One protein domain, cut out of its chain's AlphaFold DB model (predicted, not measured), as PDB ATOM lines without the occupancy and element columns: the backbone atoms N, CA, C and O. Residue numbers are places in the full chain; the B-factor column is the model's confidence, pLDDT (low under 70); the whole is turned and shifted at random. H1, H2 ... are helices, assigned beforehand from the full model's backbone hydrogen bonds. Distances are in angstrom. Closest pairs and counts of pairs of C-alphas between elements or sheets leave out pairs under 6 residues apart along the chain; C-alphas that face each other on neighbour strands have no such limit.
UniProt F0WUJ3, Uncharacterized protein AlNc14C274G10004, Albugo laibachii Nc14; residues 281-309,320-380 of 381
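What this domain is: This is residues 281 to 309 and 320 to 380 of the 381 residues of the protein "Uncharacterized protein AlNc14C274G10004" of Albugo laibachii Nc14 (UniProt F0WUJ3). One long helix, H1, makes the longest axis; H3, H5 and the short H4 pack on it at crossed angles, its residues 303 to 309 stick out, and the short H2 lies away from the other helices. The 90 printed residues, with five named helices, H1 to H5, and no named strand, are all helix in class and compact, radius of gyration of the C-alphas 13.6 A, spans 42 by 29 by 24 A.

Where its parts are: H1, residues 281 to 309, begins at C-alpha 281 (213.572, 157.413, 83.644) and is 42.0 A long. H2 is 321 to 327, H3 332 to 347 (22.5 A), H4 357 to 362. H5, 364 to 378 (20.7 A), ends at C-alpha 378 (196.501, 144.018, 69.979).

How they stand to each other: H1, the hub, touches H3 with residues 292 to 299 alone, about perpendicular at 88 degrees; the closest C-alphas, Tyr 296 and Ala 338, are 4.7 A apart. H1 touches H4 with residues 286 to 293 alone (closest C-alphas Trp 293 and Tyr 357, 6.2 A) and H5 with 285 to 292 alone (Val 289 and Ala 364, 6.4 A). H3 touches H5 at a steep tilt of 46 degrees, opposite ways; C-alphas Gly 333 and Tyr 375 are closest, 5.1 A. H2 touches no helix. In H1 to H5 every O i to N i+4 pair is within hydrogen-bond range.

The domain as a whole: C-alphas 281 and 320 are farthest apart, 42.3 A. Residues 310 to 319 are not printed, a 14.5 A gap between C-alphas 309 and 320. No link printed whole is long. pLDDT is under 70 at 308 to 309 and 320 to 330.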
ATOM      1  N   ARG A 281     214.299 158.667  83.386       91.00
ATOM      2  CA  ARG A 281     213.572 157.413  83.644       91.00
ATOM      3  C   ARG A 281     212.287 157.681  84.416       91.00
ATOM      4  O   ARG A 281     211.216 157.258  83.990       91.00
ATOM      5  N   ASP A 282     212.377 158.438  85.503       91.44
ATOM      6  CA  ASP A 282     211.230 158.727  86.366       91.44
ATOM      7  C   ASP A 282     210.167 159.557  85.627       91.44
ATOM      8  O   ASP A 282     208.960 159.358  85.798       91.44
ATOM      9  N   ARG A 283     210.593 160.440  84.714       90.38
ATOM     10  CA  ARG A 283     209.685 161.177  83.825       90.38
ATOM     11  C   ARG A 283     208.972 160.260  82.835       90.38
ATOM     12  O   ARG A 283     207.762 160.408  82.646       90.38
ATOM     13  N   LEU A 284     209.689 159.332  82.198       91.81
ATOM     14  CA  LEU A 284     209.076 158.330  81.325       91.81
ATOM     15  C   LEU A 284     208.070 157.494  82.111       91.81
ATOM     16  O   LEU A 284     206.929 157.366  81.670       91.81
ATOM     17  N   ARG A 285     208.464 157.004  83.287       93.06
ATOM     18  CA  ARG A 285     207.613 156.233  84.195       93.06
ATOM     19  C   ARG A 285     206.318 156.981  84.504       93.06
ATOM     20  O   ARG A 285     205.233 156.480  84.224       93.06
ATOM     21  N   THR A 286     206.435 158.230  84.951       91.94
ATOM     22  CA  THR A 286     205.290 159.102  85.263       91.94
ATOM     23  C   THR A 286     204.372 159.287  84.054       91.94
ATOM     24  O   THR A 286     203.151 159.180  84.170       91.94
ATOM     25  N   ALA A 287     204.936 159.554  82.870       92.81
ATOM     26  CA  ALA A 287     204.147 159.743  81.657       92.81
ATOM     27  C   ALA A 287     203.338 158.485  81.304       92.81
ATOM     28  O   ALA A 287     202.142 158.596  81.022       92.81
ATOM     29  N   HIS A 288     203.965 157.305  81.350       94.81
ATOM     30  CA  HIS A 288     203.290 156.042  81.057       94.81
ATOM     31  C   HIS A 288     202.220 155.728  82.096       94.81
ATOM     32  O   HIS A 288     201.061 155.578  81.714       94.81
ATOM     33  N   VAL A 289     202.564 155.709  83.387       95.62
ATOM     34  CA  VAL A 289     201.621 155.368  84.465       95.62
ATOM     35  C   VAL A 289     200.417 156.303  84.450       95.62
ATOM     36  O   VAL A 289     199.278 155.850  84.525       95.62
ATOM     37  N   LYS A 290     200.629 157.606  84.237       95.06
ATOM     38  CA  LYS A 290     199.533 158.569  84.105       95.06
ATOM     39  C   LYS A 290     198.609 158.245  82.933       95.06
ATOM     40  O   LYS A 290     197.388 158.289  83.085       95.06
ATOM     41  N   GLN A 291     199.159 157.916  81.766       94.94
ATOM     42  CA  GLN A 291     198.344 157.558  80.605       94.94
ATOM     43  C   GLN A 291     197.609 156.226  80.808       94.94
ATOM     44  O   GLN A 291     196.435 156.131  80.451       94.94
ATOM     45  N   VAL A 292     198.265 155.232  81.407       95.81
ATOM     46  CA  VAL A 292     197.677 153.927  81.735       95.81
ATOM     47  C   VAL A 292     196.538 154.090  82.735       95.81
ATOM     48  O   VAL A 292     195.441 153.598  82.493       95.81
ATOM     49  N   TRP A 293     196.734 154.875  83.793       96.31
ATOM     50  CA  TRP A 293     195.688 155.203  84.759       96.31
ATOM     51  C   TRP A 293     194.475 155.875  84.107       96.31
ATOM     52  O   TRP A 293     193.325 155.552  84.421       96.31
ATOM     53  N   HIS A 294     194.706 156.794  83.164       94.44
ATOM     54  CA  HIS A 294     193.624 157.411  82.397       94.44
ATOM     55  C   HIS A 294     192.864 156.396  81.533       94.44
ATOM     56  O   HIS A 294     191.633 156.444  81.501       94.44
ATOM     57  N   ILE A 295     193.573 155.481  80.868       94.25
ATOM     58  CA  ILE A 295     192.984 154.401  80.062       94.25
ATOM     59  C   ILE A 295     192.154 153.460  80.949       94.25
ATOM     60  O   ILE A 295     190.974 153.239  80.678       94.25
ATOM     61  N   TYR A 296     192.729 152.999  82.061       92.94
ATOM     62  CA  TYR A 296     192.086 152.125  83.041       92.94
ATOM     63  C   TYR A 296     190.779 152.727  83.576       92.94
ATOM     64  O   TYR A 296     189.709 152.121  83.489       92.94
ATOM     65  N   ARG A 297     190.825 153.981  84.046       92.31
ATOM     66  CA  ARG A 297     189.636 154.689  84.548       92.31
ATOM     67  C   ARG A 297     188.567 154.901  83.487       92.31
ATOM     68  O   ARG A 297     187.383 154.906  83.822       92.31
ATOM     69  N   LYS A 298     188.969 155.148  82.238       90.38
ATOM     70  CA  LYS A 298     188.033 155.324  81.124       90.38
ATOM     71  C   LYS A 298     187.243 154.035  80.897       90.38
ATOM     72  O   LYS A 298     186.019 154.110  80.862       90.38
ATOM     73  N   LEU A 299     187.909 152.876  80.853       87.12
ATOM     74  CA  LEU A 299     187.226 151.588  80.696       87.12
ATOM     75  C   LEU A 299     186.323 151.262  81.894       87.12
ATOM     76  O   LEU A 299     185.168 150.890  81.703       87.12
ATOM     77  N   ARG A 300     186.799 151.472  83.129       85.50
ATOM     78  CA  ARG A 300     186.010 151.192  84.342       85.50
ATOM     79  C   ARG A 300     184.699 151.989  84.368       85.50
ATOM     80  O   ARG A 300     183.641 151.418  84.599       85.50
ATOM     81  N   ARG A 301     184.745 153.282  84.020       85.81
ATOM     82  CA  ARG A 301     183.544 154.131  83.890       85.81
ATOM     83  C   ARG A 301     182.571 153.623  82.834       85.81
ATOM     84  O   ARG A 301     181.368 153.642  83.067       85.81
ATOM     85  N   MET A 302     183.085 153.175  81.689       82.50
ATOM     86  CA  MET A 302     182.246 152.621  80.627       82.50
ATOM     87  C   MET A 302     181.557 151.329  81.065       82.50
ATOM     88  O   MET A 302     180.384 151.145  80.757       82.50
ATOM     89  N   ASN A 303     182.251 150.460  81.802       81.00
ATOM     90  CA  ASN A 303     181.668 149.223  82.320       81.00
ATOM     91  C   ASN A 303     180.581 149.506  83.365       81.00
ATOM     92  O   ASN A 303     179.491 148.961  83.243       81.00
ATOM     93  N   THR A 304     180.818 150.416  84.319       79.94
ATOM     94  CA  THR A 304     179.786 150.826  85.291       79.94
ATOM     95  C   THR A 304     178.559 151.413  84.593       79.94
ATOM     96  O   THR A 304     177.439 151.031  84.903       79.94
ATOM     97  N   GLN A 305     178.749 152.281  83.595       76.62
ATOM     98  CA  GLN A 305     177.635 152.864  82.841       76.62
ATOM     99  C   GLN A 305     176.874 151.842  81.989       76.62
ATOM    100  O   GLN A 305     175.671 152.004  81.800       76.62
ATOM    101  N   ARG A 306     177.543 150.805  81.466       73.56
ATOM    102  CA  ARG A 306     176.878 149.694  80.765       73.56
ATOM    103  C   ARG A 306     176.000 148.893  81.716       73.56
ATOM    104  O   ARG A 306     174.832 148.711  81.404       73.56
ATOM    105  N   VAL A 307     176.526 148.521  82.882       71.69
ATOM    106  CA  VAL A 307     175.756 147.826  83.926       71.69
ATOM    107  C   VAL A 307     174.573 148.687  84.378       71.69
ATOM    108  O   VAL A 307     173.442 148.216  84.393       71.69
ATOM    109  N   ASP A 308     174.787 149.979  84.639       69.19
ATOM    110  CA  ASP A 308     173.709 150.903  85.009       69.19
ATOM    111  C   ASP A 308     172.655 151.062  83.904       69.19
ATOM    112  O   ASP A 308     171.478 151.236  84.209       69.19
ATOM    113  N   ALA A 309     173.048 151.037  82.627       65.38
ATOM    114  CA  ALA A 309     172.136 151.143  81.489       65.38
ATOM    115  C   ALA A 309     171.358 149.842  81.228       65.38
ATOM    116  O   ALA A 309     170.184 149.910  80.869       65.38
ATOM    117  N   SER A 320     171.489 163.801  74.063       47.50
ATOM    118  CA  SER A 320     172.730 163.985  74.865       47.50
ATOM    119  C   SER A 320     173.756 162.854  74.672       47.50
ATOM    120  O   SER A 320     174.966 163.064  74.737       47.50
ATOM    121  N   ALA A 321     173.274 161.654  74.345       49.62
ATOM    122  CA  ALA A 321     174.078 160.438  74.264       49.62
ATOM    123  C   ALA A 321     175.126 160.431  73.133       49.62
ATOM    124  O   ALA A 321     176.062 159.639  73.181       49.62
ATOM    125  N   PHE A 322     174.996 161.274  72.099       44.09
ATOM    126  CA  PHE A 322     175.886 161.223  70.930       44.09
ATOM    127  C   PHE A 322     177.270 161.844  71.209       44.09
ATOM    128  O   PHE A 322     178.285 161.238  70.877       44.09
ATOM    129  N   LYS A 323     177.327 162.992  71.908       42.78
ATOM    130  CA  LYS A 323     178.598 163.614  72.344       42.78
ATOM    131  C   LYS A 323     179.302 162.798  73.435       42.78
ATOM    132  O   LYS A 323     180.527 162.708  73.436       42.78
ATOM    133  N   GLU A 324     178.542 162.160  74.327       48.03
ATOM    134  CA  GLU A 324     179.081 161.237  75.335       48.03
ATOM    135  C   GLU A 324     179.673 159.972  74.693       48.03
ATOM    136  O   GLU A 324     180.802 159.596  75.019       48.03
ATOM    137  N   LYS A 325     178.978 159.374  73.711       48.25
ATOM    138  CA  LYS A 325     179.436 158.179  72.976       48.25
ATOM    139  C   LYS A 325     180.743 158.389  72.207       48.25
ATOM    140  O   LYS A 325     181.521 157.445  72.087       48.25
ATOM    141  N   GLU A 326     181.014 159.590  71.701       46.12
ATOM    142  CA  GLU A 326     182.249 159.884  70.958       46.12
ATOM    143  C   GLU A 326     183.466 160.071  71.886       46.12
ATOM    144  O   GLU A 326     184.559 159.593  71.581       46.12
ATOM    145  N   SER A 327     183.265 160.648  73.080       49.72
ATOM    146  CA  SER A 327     184.304 160.780  74.121       49.72
ATOM    147  C   SER A 327     184.713 159.443  74.774       49.72
ATOM    148  O   SER A 327     185.788 159.329  75.371       49.72
ATOM    149  N   MET A 328     183.871 158.415  74.621       54.00
ATOM    150  CA  MET A 328     184.007 157.087  75.227       54.00
ATOM    151  C   MET A 328     184.518 156.000  74.277       54.00
ATOM    152  O   MET A 328     184.564 154.836  74.655       54.00
ATOM    153  N   ARG A 329     184.958 156.320  73.056       60.66
ATOM    154  CA  ARG A 329     185.586 155.298  72.205       60.66
ATOM    155  C   ARG A 329     186.980 154.967  72.727       60.66
ATOM    156  O   ARG A 329     187.873 155.814  72.711       60.66
ATOM    157  N   VAL A 330     187.147 153.757  73.241       67.44
ATOM    158  CA  VAL A 330     188.442 153.139  73.539       67.44
ATOM    159  C   VAL A 330     188.853 152.417  72.258       67.44
ATOM    160  O   VAL A 330     188.040 151.700  71.681       67.44
ATOM    161  N   ASN A 331     190.050 152.694  71.740       84.12
ATOM    162  CA  ASN A 331     190.562 151.910  70.611       84.12
ATOM    163  C   ASN A 331     191.037 150.539  71.113       84.12
ATOM    164  O   ASN A 331     191.350 150.406  72.293       84.12
ATOM    165  N   GLU A 332     191.120 149.551  70.226       85.94
ATOM    166  CA  GLU A 332     191.486 148.164  70.566       85.94
ATOM    167  C   GLU A 332     192.755 148.080  71.428       85.94
ATOM    168  O   GLU A 332     192.780 147.379  72.436       85.94
ATOM    169  N   GLY A 333     193.773 148.892  71.123       90.38
ATOM    170  CA  GLY A 333     194.999 148.956  71.920       90.38
ATOM    171  C   GLY A 333     194.812 149.535  73.330       90.38
ATOM    172  O   GLY A 333     195.412 149.042  74.280       90.38
ATOM    173  N   GLU A 334     193.987 150.571  73.505       92.25
ATOM    174  CA  GLU A 334     193.634 151.092  74.835       92.25
ATOM    175  C   GLU A 334     192.791 150.081  75.630       92.25
ATOM    176  O   GLU A 334     192.947 149.973  76.846       92.25
ATOM    177  N   GLU A 335     191.920 149.319  74.962       91.88
ATOM    178  CA  GLU A 335     191.106 148.288  75.607       91.88
ATOM    179  C   GLU A 335     191.978 147.122  76.079       91.88
ATOM    180  O   GLU A 335     191.856 146.696  77.230       91.88
ATOM    181  N   ALA A 336     192.909 146.670  75.236       94.12
ATOM    182  CA  ALA A 336     193.893 145.652  75.585       94.12
ATOM    183  C   ALA A 336     194.754 146.074  76.786       94.12
ATOM    184  O   ALA A 336     194.933 145.289  77.714       94.12
ATOM    185  N   ILE A 337     195.216 147.332  76.817       95.69
ATOM    186  CA  ILE A 337     195.944 147.896  77.966       95.69
ATOM    187  C   ILE A 337     195.098 147.828  79.236       95.69
ATOM    188  O   ILE A 337     195.552 147.301  80.249       95.69
ATOM    189  N   ALA A 338     193.870 148.347  79.199       94.25
ATOM    190  CA  ALA A 338     193.016 148.380  80.380       94.25
ATOM    191  C   ALA A 338     192.711 146.967  80.906       94.25
ATOM    192  O   ALA A 338     192.859 146.727  82.103       94.25
ATOM    193  N   ARG A 339     192.351 146.026  80.022       93.06
ATOM    194  CA  ARG A 339     192.088 144.624  80.388       93.06
ATOM    195  C   ARG A 339     193.333 143.924  80.929       93.06
ATOM    196  O   ARG A 339     193.232 143.204  81.916       93.06
ATOM    197  N   GLY A 340     194.497 144.160  80.321       95.06
ATOM    198  CA  GLY A 340     195.771 143.624  80.798       95.06
ATOM    199  C   GLY A 340     196.078 144.085  82.221       95.06
ATOM    200  O   GLY A 340     196.365 143.265  83.088       95.06
ATOM    201  N   VAL A 341     195.935 145.384  82.486       94.88
ATOM    202  CA  VAL A 341     196.167 145.966  83.816       94.88
ATOM    203  C   VAL A 341     195.159 145.463  84.851       94.88
ATOM    204  O   VAL A 341     195.554 145.191  85.981       94.88
ATOM    205  N   MET A 342     193.881 145.297  84.485       92.56
ATOM    206  CA  MET A 342     192.887 144.658  85.361       92.56
ATOM    207  C   MET A 342     193.331 143.241  85.742       92.56
ATOM    208  O   MET A 342     193.505 142.958  86.920       92.56
ATOM    209  N   ALA A 343     193.645 142.403  84.751       93.44
ATOM    210  CA  ALA A 343     194.070 141.026  84.988       93.44
ATOM    211  C   ALA A 343     195.367 140.919  85.812       93.44
ATOM    212  O   ALA A 343     195.552 139.948  86.543       93.44
ATOM    213  N   TYR A 344     196.279 141.890  85.693       95.12
ATOM    214  CA  TYR A 344     197.483 141.958  86.523       95.12
ATOM    215  C   TYR A 344     197.139 142.177  87.999       95.12
ATOM    216  O   TYR A 344     197.582 141.404  88.846       95.12
ATOM    217  N   PHE A 345     196.315 143.179  88.316       94.00
ATOM    218  CA  PHE A 345     195.961 143.474  89.707       94.00
ATOM    219  C   PHE A 345     194.986 142.459  90.317       94.00
ATOM    220  O   PHE A 345     195.117 142.154  91.503       94.00
ATOM    221  N   ASP A 346     194.116 141.843  89.512       92.00
ATOM    222  CA  ASP A 346     193.274 140.724  89.952       92.00
ATOM    223  C   ASP A 346     194.145 139.548  90.438       92.00
ATOM    224  O   ASP A 346     193.883 138.958  91.486       92.00
ATOM    225  N   LYS A 347     195.249 139.243  89.733       92.06
ATOM    226  CA  LYS A 347     196.232 138.222  90.156       92.06
ATOM    227  C   LYS A 347     196.983 138.603  91.432       92.06
ATOM    228  O   LYS A 347     197.419 137.715  92.159       92.06
ATOM    229  N   CYS A 348     197.119 139.895  91.718       90.25
ATOM    230  CA  CYS A 348     197.650 140.390  92.988       90.25
ATOM    231  C   CYS A 348     196.619 140.333  94.133       90.25
ATOM    232  O   CYS A 348     196.931 140.770  95.238       90.25
ATOM    233  N   GLY A 349     195.406 139.816  93.893       89.94
ATOM    234  CA  GLY A 349     194.340 139.724  94.891       89.94
ATOM    235  C   GLY A 349     193.655 141.060  95.185       89.94
ATOM    236  O   GLY A 349     193.057 141.215  96.248       89.94
ATOM    237  N   LEU A 350     193.765 142.035  94.279       88.19
ATOM    238  CA  LEU A 350     193.182 143.363  94.442       88.19
ATOM    239  C   LEU A 350     191.956 143.516  93.548       88.19
ATOM    240  O   LEU A 350     192.039 143.324  92.341       88.19
ATOM    241  N   ASP A 351     190.834 143.922  94.141       82.62
ATOM    242  CA  ASP A 351     189.650 144.314  93.378       82.62
ATOM    243  C   ASP A 351     189.930 145.589  92.559       82.62
ATOM    244  O   ASP A 351     190.691 146.479  92.952       82.62
ATOM    245  N   SER A 352     189.243 145.710  91.428       76.69
ATOM    246  CA  SER A 352     189.181 146.870  90.544       76.69
ATOM    247  C   SER A 352     188.914 148.208  91.253       76.69
ATOM    248  O   SER A 352     189.338 149.270  90.775       76.69
ATOM    249  N   GLU A 353     188.223 148.191  92.396       81.00
ATOM    250  CA  GLU A 353     187.982 149.371  93.230       81.00
ATOM    251  C   GLU A 353     189.216 149.794  94.039       81.00
ATOM    252  O   GLU A 353     189.423 150.993  94.240       81.00
ATOM    253  N   ALA A 354     190.060 148.833  94.426       86.56
ATOM    254  CA  ALA A 354     191.277 149.039  95.208       86.56
ATOM    255  C   ALA A 354     192.472 149.510  94.360       86.56
ATOM    256  O   ALA A 354     193.452 150.033  94.900       86.56
ATOM    257  N   VAL A 355     192.406 149.369  93.031       91.56
ATOM    258  CA  VAL A 355     193.465 149.839  92.130       91.56
ATOM    259  C   VAL A 355     193.486 151.369  92.086       91.56
ATOM    260  O   VAL A 355     192.590 152.016  91.537       91.56
ATOM    261  N   THR A 356     194.549 151.960  92.634       94.12
ATOM    262  CA  THR A 356     194.774 153.415  92.657       94.12
ATOM    263  C   THR A 356     195.949 153.832  91.774       94.12
ATOM    264  O   THR A 356     196.796 153.023  91.401       94.12
ATOM    265  N   TYR A 357     196.041 155.133  91.475       95.06
ATOM    266  CA  TYR A 357     197.201 155.701  90.780       95.06
ATOM    267  C   TYR A 357     198.515 155.438  91.535       95.06
ATOM    268  O   TYR A 357     199.487 155.021  90.921       95.06
ATOM    269  N   SER A 358     198.522 155.608  92.862       94.88
ATOM    270  CA  SER A 358     199.713 155.375  93.693       94.88
ATOM    271  C   SER A 358     200.149 153.907  93.673       94.88
ATOM    272  O   SER A 358     201.338 153.619  93.594       94.88
ATOM    273  N   LEU A 359     199.196 152.971  93.649       93.94
ATOM    274  CA  LEU A 359     199.493 151.551  93.471       93.94
ATOM    275  C   LEU A 359     200.115 151.262  92.095       93.94
ATOM    276  O   LEU A 359     201.104 150.540  92.013       93.94
ATOM    277  N   MET A 360     199.580 151.852  91.019       94.56
ATOM    278  CA  MET A 360     200.195 151.731  89.690       94.56
ATOM    279  C   MET A 360     201.593 152.347  89.641       94.56
ATOM    280  O   MET A 360     202.456 151.826  88.943       94.56
ATOM    281  N   GLU A 361     201.836 153.434  90.377       94.50
ATOM    282  CA  GLU A 361     203.182 153.979  90.522       94.50
ATOM    283  C   GLU A 361     204.104 152.984  91.226       94.50
ATOM    284  O   GLU A 361     205.211 152.790  90.742       94.50
ATOM    285  N   MET A 362     203.671 152.301  92.292       93.81
ATOM    286  CA  MET A 362     204.498 151.293  92.980       93.81
ATOM    287  C   MET A 362     204.908 150.119  92.074       93.81
ATOM    288  O   MET A 362     206.037 149.657  92.192       93.81
ATOM    289  N   HIS A 363     204.051 149.707  91.134       94.12
ATOM    290  CA  HIS A 363     204.308 148.628  90.158       94.12
ATOM    291  C   HIS A 363     204.616 149.145  88.745       94.12
ATOM    292  O   HIS A 363     204.224 148.541  87.745       94.12
ATOM    293  N   ALA A 364     205.208 150.334  88.628       93.50
ATOM    294  CA  ALA A 364     205.248 151.012  87.339       93.50
ATOM    295  C   ALA A 364     206.029 150.246  86.267       93.50
ATOM    296  O   ALA A 364     205.597 150.233  85.119       93.50
ATOM    297  N   ASP A 365     207.154 149.625  86.610       91.62
ATOM    298  CA  ASP A 365     208.014 148.973  85.622       91.62
ATOM    299  C   ASP A 365     207.326 147.727  85.042       91.62
ATOM    300  O   ASP A 365     207.307 147.543  83.822       91.62
ATOM    301  N   GLU A 366     206.668 146.932  85.888       93.06
ATOM    302  CA  GLU A 366     205.855 145.783  85.488       93.06
ATOM    303  C   GLU A 366     204.637 146.223  84.674       93.06
ATOM    304  O   GLU A 366     204.360 145.664  83.611       93.06
ATOM    305  N   VAL A 367     203.933 147.266  85.128       94.94
ATOM    306  CA  VAL A 367     202.761 147.810  84.430       94.94
ATOM    307  C   VAL A 367     203.147 148.340  83.051       94.94
ATOM    308  O   VAL A 367     202.423 148.104  82.085       94.94
ATOM    309  N   ILE A 368     204.273 149.045  82.921       94.88
ATOM    310  CA  ILE A 368     204.736 149.585  81.637       94.88
ATOM    311  C   ILE A 368     205.113 148.453  80.680       94.88
ATOM    312  O   ILE A 368     204.674 148.480  79.527       94.88
ATOM    313  N   SER A 369     205.874 147.459  81.147       92.69
ATOM    314  CA  SER A 369     206.246 146.285  80.349       92.69
ATOM    315  C   SER A 369     205.005 145.534  79.857       92.69
ATOM    316  O   SER A 369     204.835 145.364  78.649       92.69
ATOM    317  N   LEU A 370     204.062 145.236  80.758       95.00
ATOM    318  CA  LEU A 370     202.773 144.631  80.420       95.00
ATOM    319  C   LEU A 370     202.011 145.453  79.376       95.00
ATOM    320  O   LEU A 370     201.487 144.903  78.410       95.00
ATOM    321  N   CYS A 371     201.944 146.776  79.547       95.31
ATOM    322  CA  CYS A 371     201.249 147.653  78.607       95.31
ATOM    323  C   CYS A 371     201.872 147.607  77.209       95.31
ATOM    324  O   CYS A 371     201.136 147.669  76.226       95.31
ATOM    325  N   HIS A 372     203.198 147.512  77.099       95.06
ATOM    326  CA  HIS A 372     203.868 147.340  75.814       95.06
ATOM    327  C   HIS A 372     203.554 145.976  75.186       95.06
ATOM    328  O   HIS A 372     203.264 145.920  73.990       95.06
ATOM    329  N   GLU A 373     203.534 144.897  75.971       93.88
ATOM    330  CA  GLU A 373     203.204 143.544  75.501       93.88
ATOM    331  C   GLU A 373     201.778 143.467  74.951       93.88
ATOM    332  O   GLU A 373     201.571 143.143  73.779       93.88
ATOM    333  N   VAL A 374     200.787 143.831  75.773       95.12
ATOM    334  CA  VAL A 374     199.370 143.727  75.391       95.12
ATOM    335  C   VAL A 374     199.019 144.681  74.255       95.12
ATOM    336  O   VAL A 374     198.231 144.326  73.382       95.12
ATOM    337  N   TYR A 375     199.629 145.871  74.222       95.06
ATOM    338  CA  TYR A 375     199.437 146.808  73.123       95.06
ATOM    339  C   TYR A 375     200.017 146.271  71.816       95.06
ATOM    340  O   TYR A 375     199.371 146.384  70.781       95.06
ATOM    341  N   THR A 376     201.216 145.680  71.856       92.81
ATOM    342  CA  THR A 376     201.858 145.092  70.671       92.81
ATOM    343  C   THR A 376     201.021 143.953  70.110       92.81
ATOM    344  O   THR A 376     200.740 143.937  68.913       92.81
ATOM    345  N   LYS A 377     200.560 143.049  70.978       92.19
ATOM    346  CA  LYS A 377     199.674 141.948  70.595       92.19
ATOM    347  C   LYS A 377     198.408 142.466  69.902       92.19
ATOM    348  O   LYS A 377     198.116 142.071  68.784       92.19
ATOM    349  N   ALA A 378     197.746 143.456  70.499       91.81
ATOM    350  CA  ALA A 378     196.501 144.018  69.979       91.81
ATOM    351  C   ALA A 378     196.615 144.770  68.640       91.81
ATOM    352  O   ALA A 378     195.591 145.089  68.052       91.81
ATOM    353  N   ILE A 379     197.818 145.135  68.186       87.62
ATOM    354  CA  ILE A 379     198.014 145.799  66.881       87.62
ATOM    355  C   ILE A 379     198.653 144.887  65.825       87.62
ATOM    356  O   ILE A 379     198.948 145.361  64.723       87.62
ATOM    357  N   THR A 380     198.958 143.643  66.198       84.94
ATOM    358  CA  THR A 380     199.570 142.626  65.328       84.94
ATOM    359  C   THR A 380     198.608 141.488  65.003       84.94
ATOM    360  O   THR A 380     198.707 140.941  63.906       84.94
TER     361      THR A 380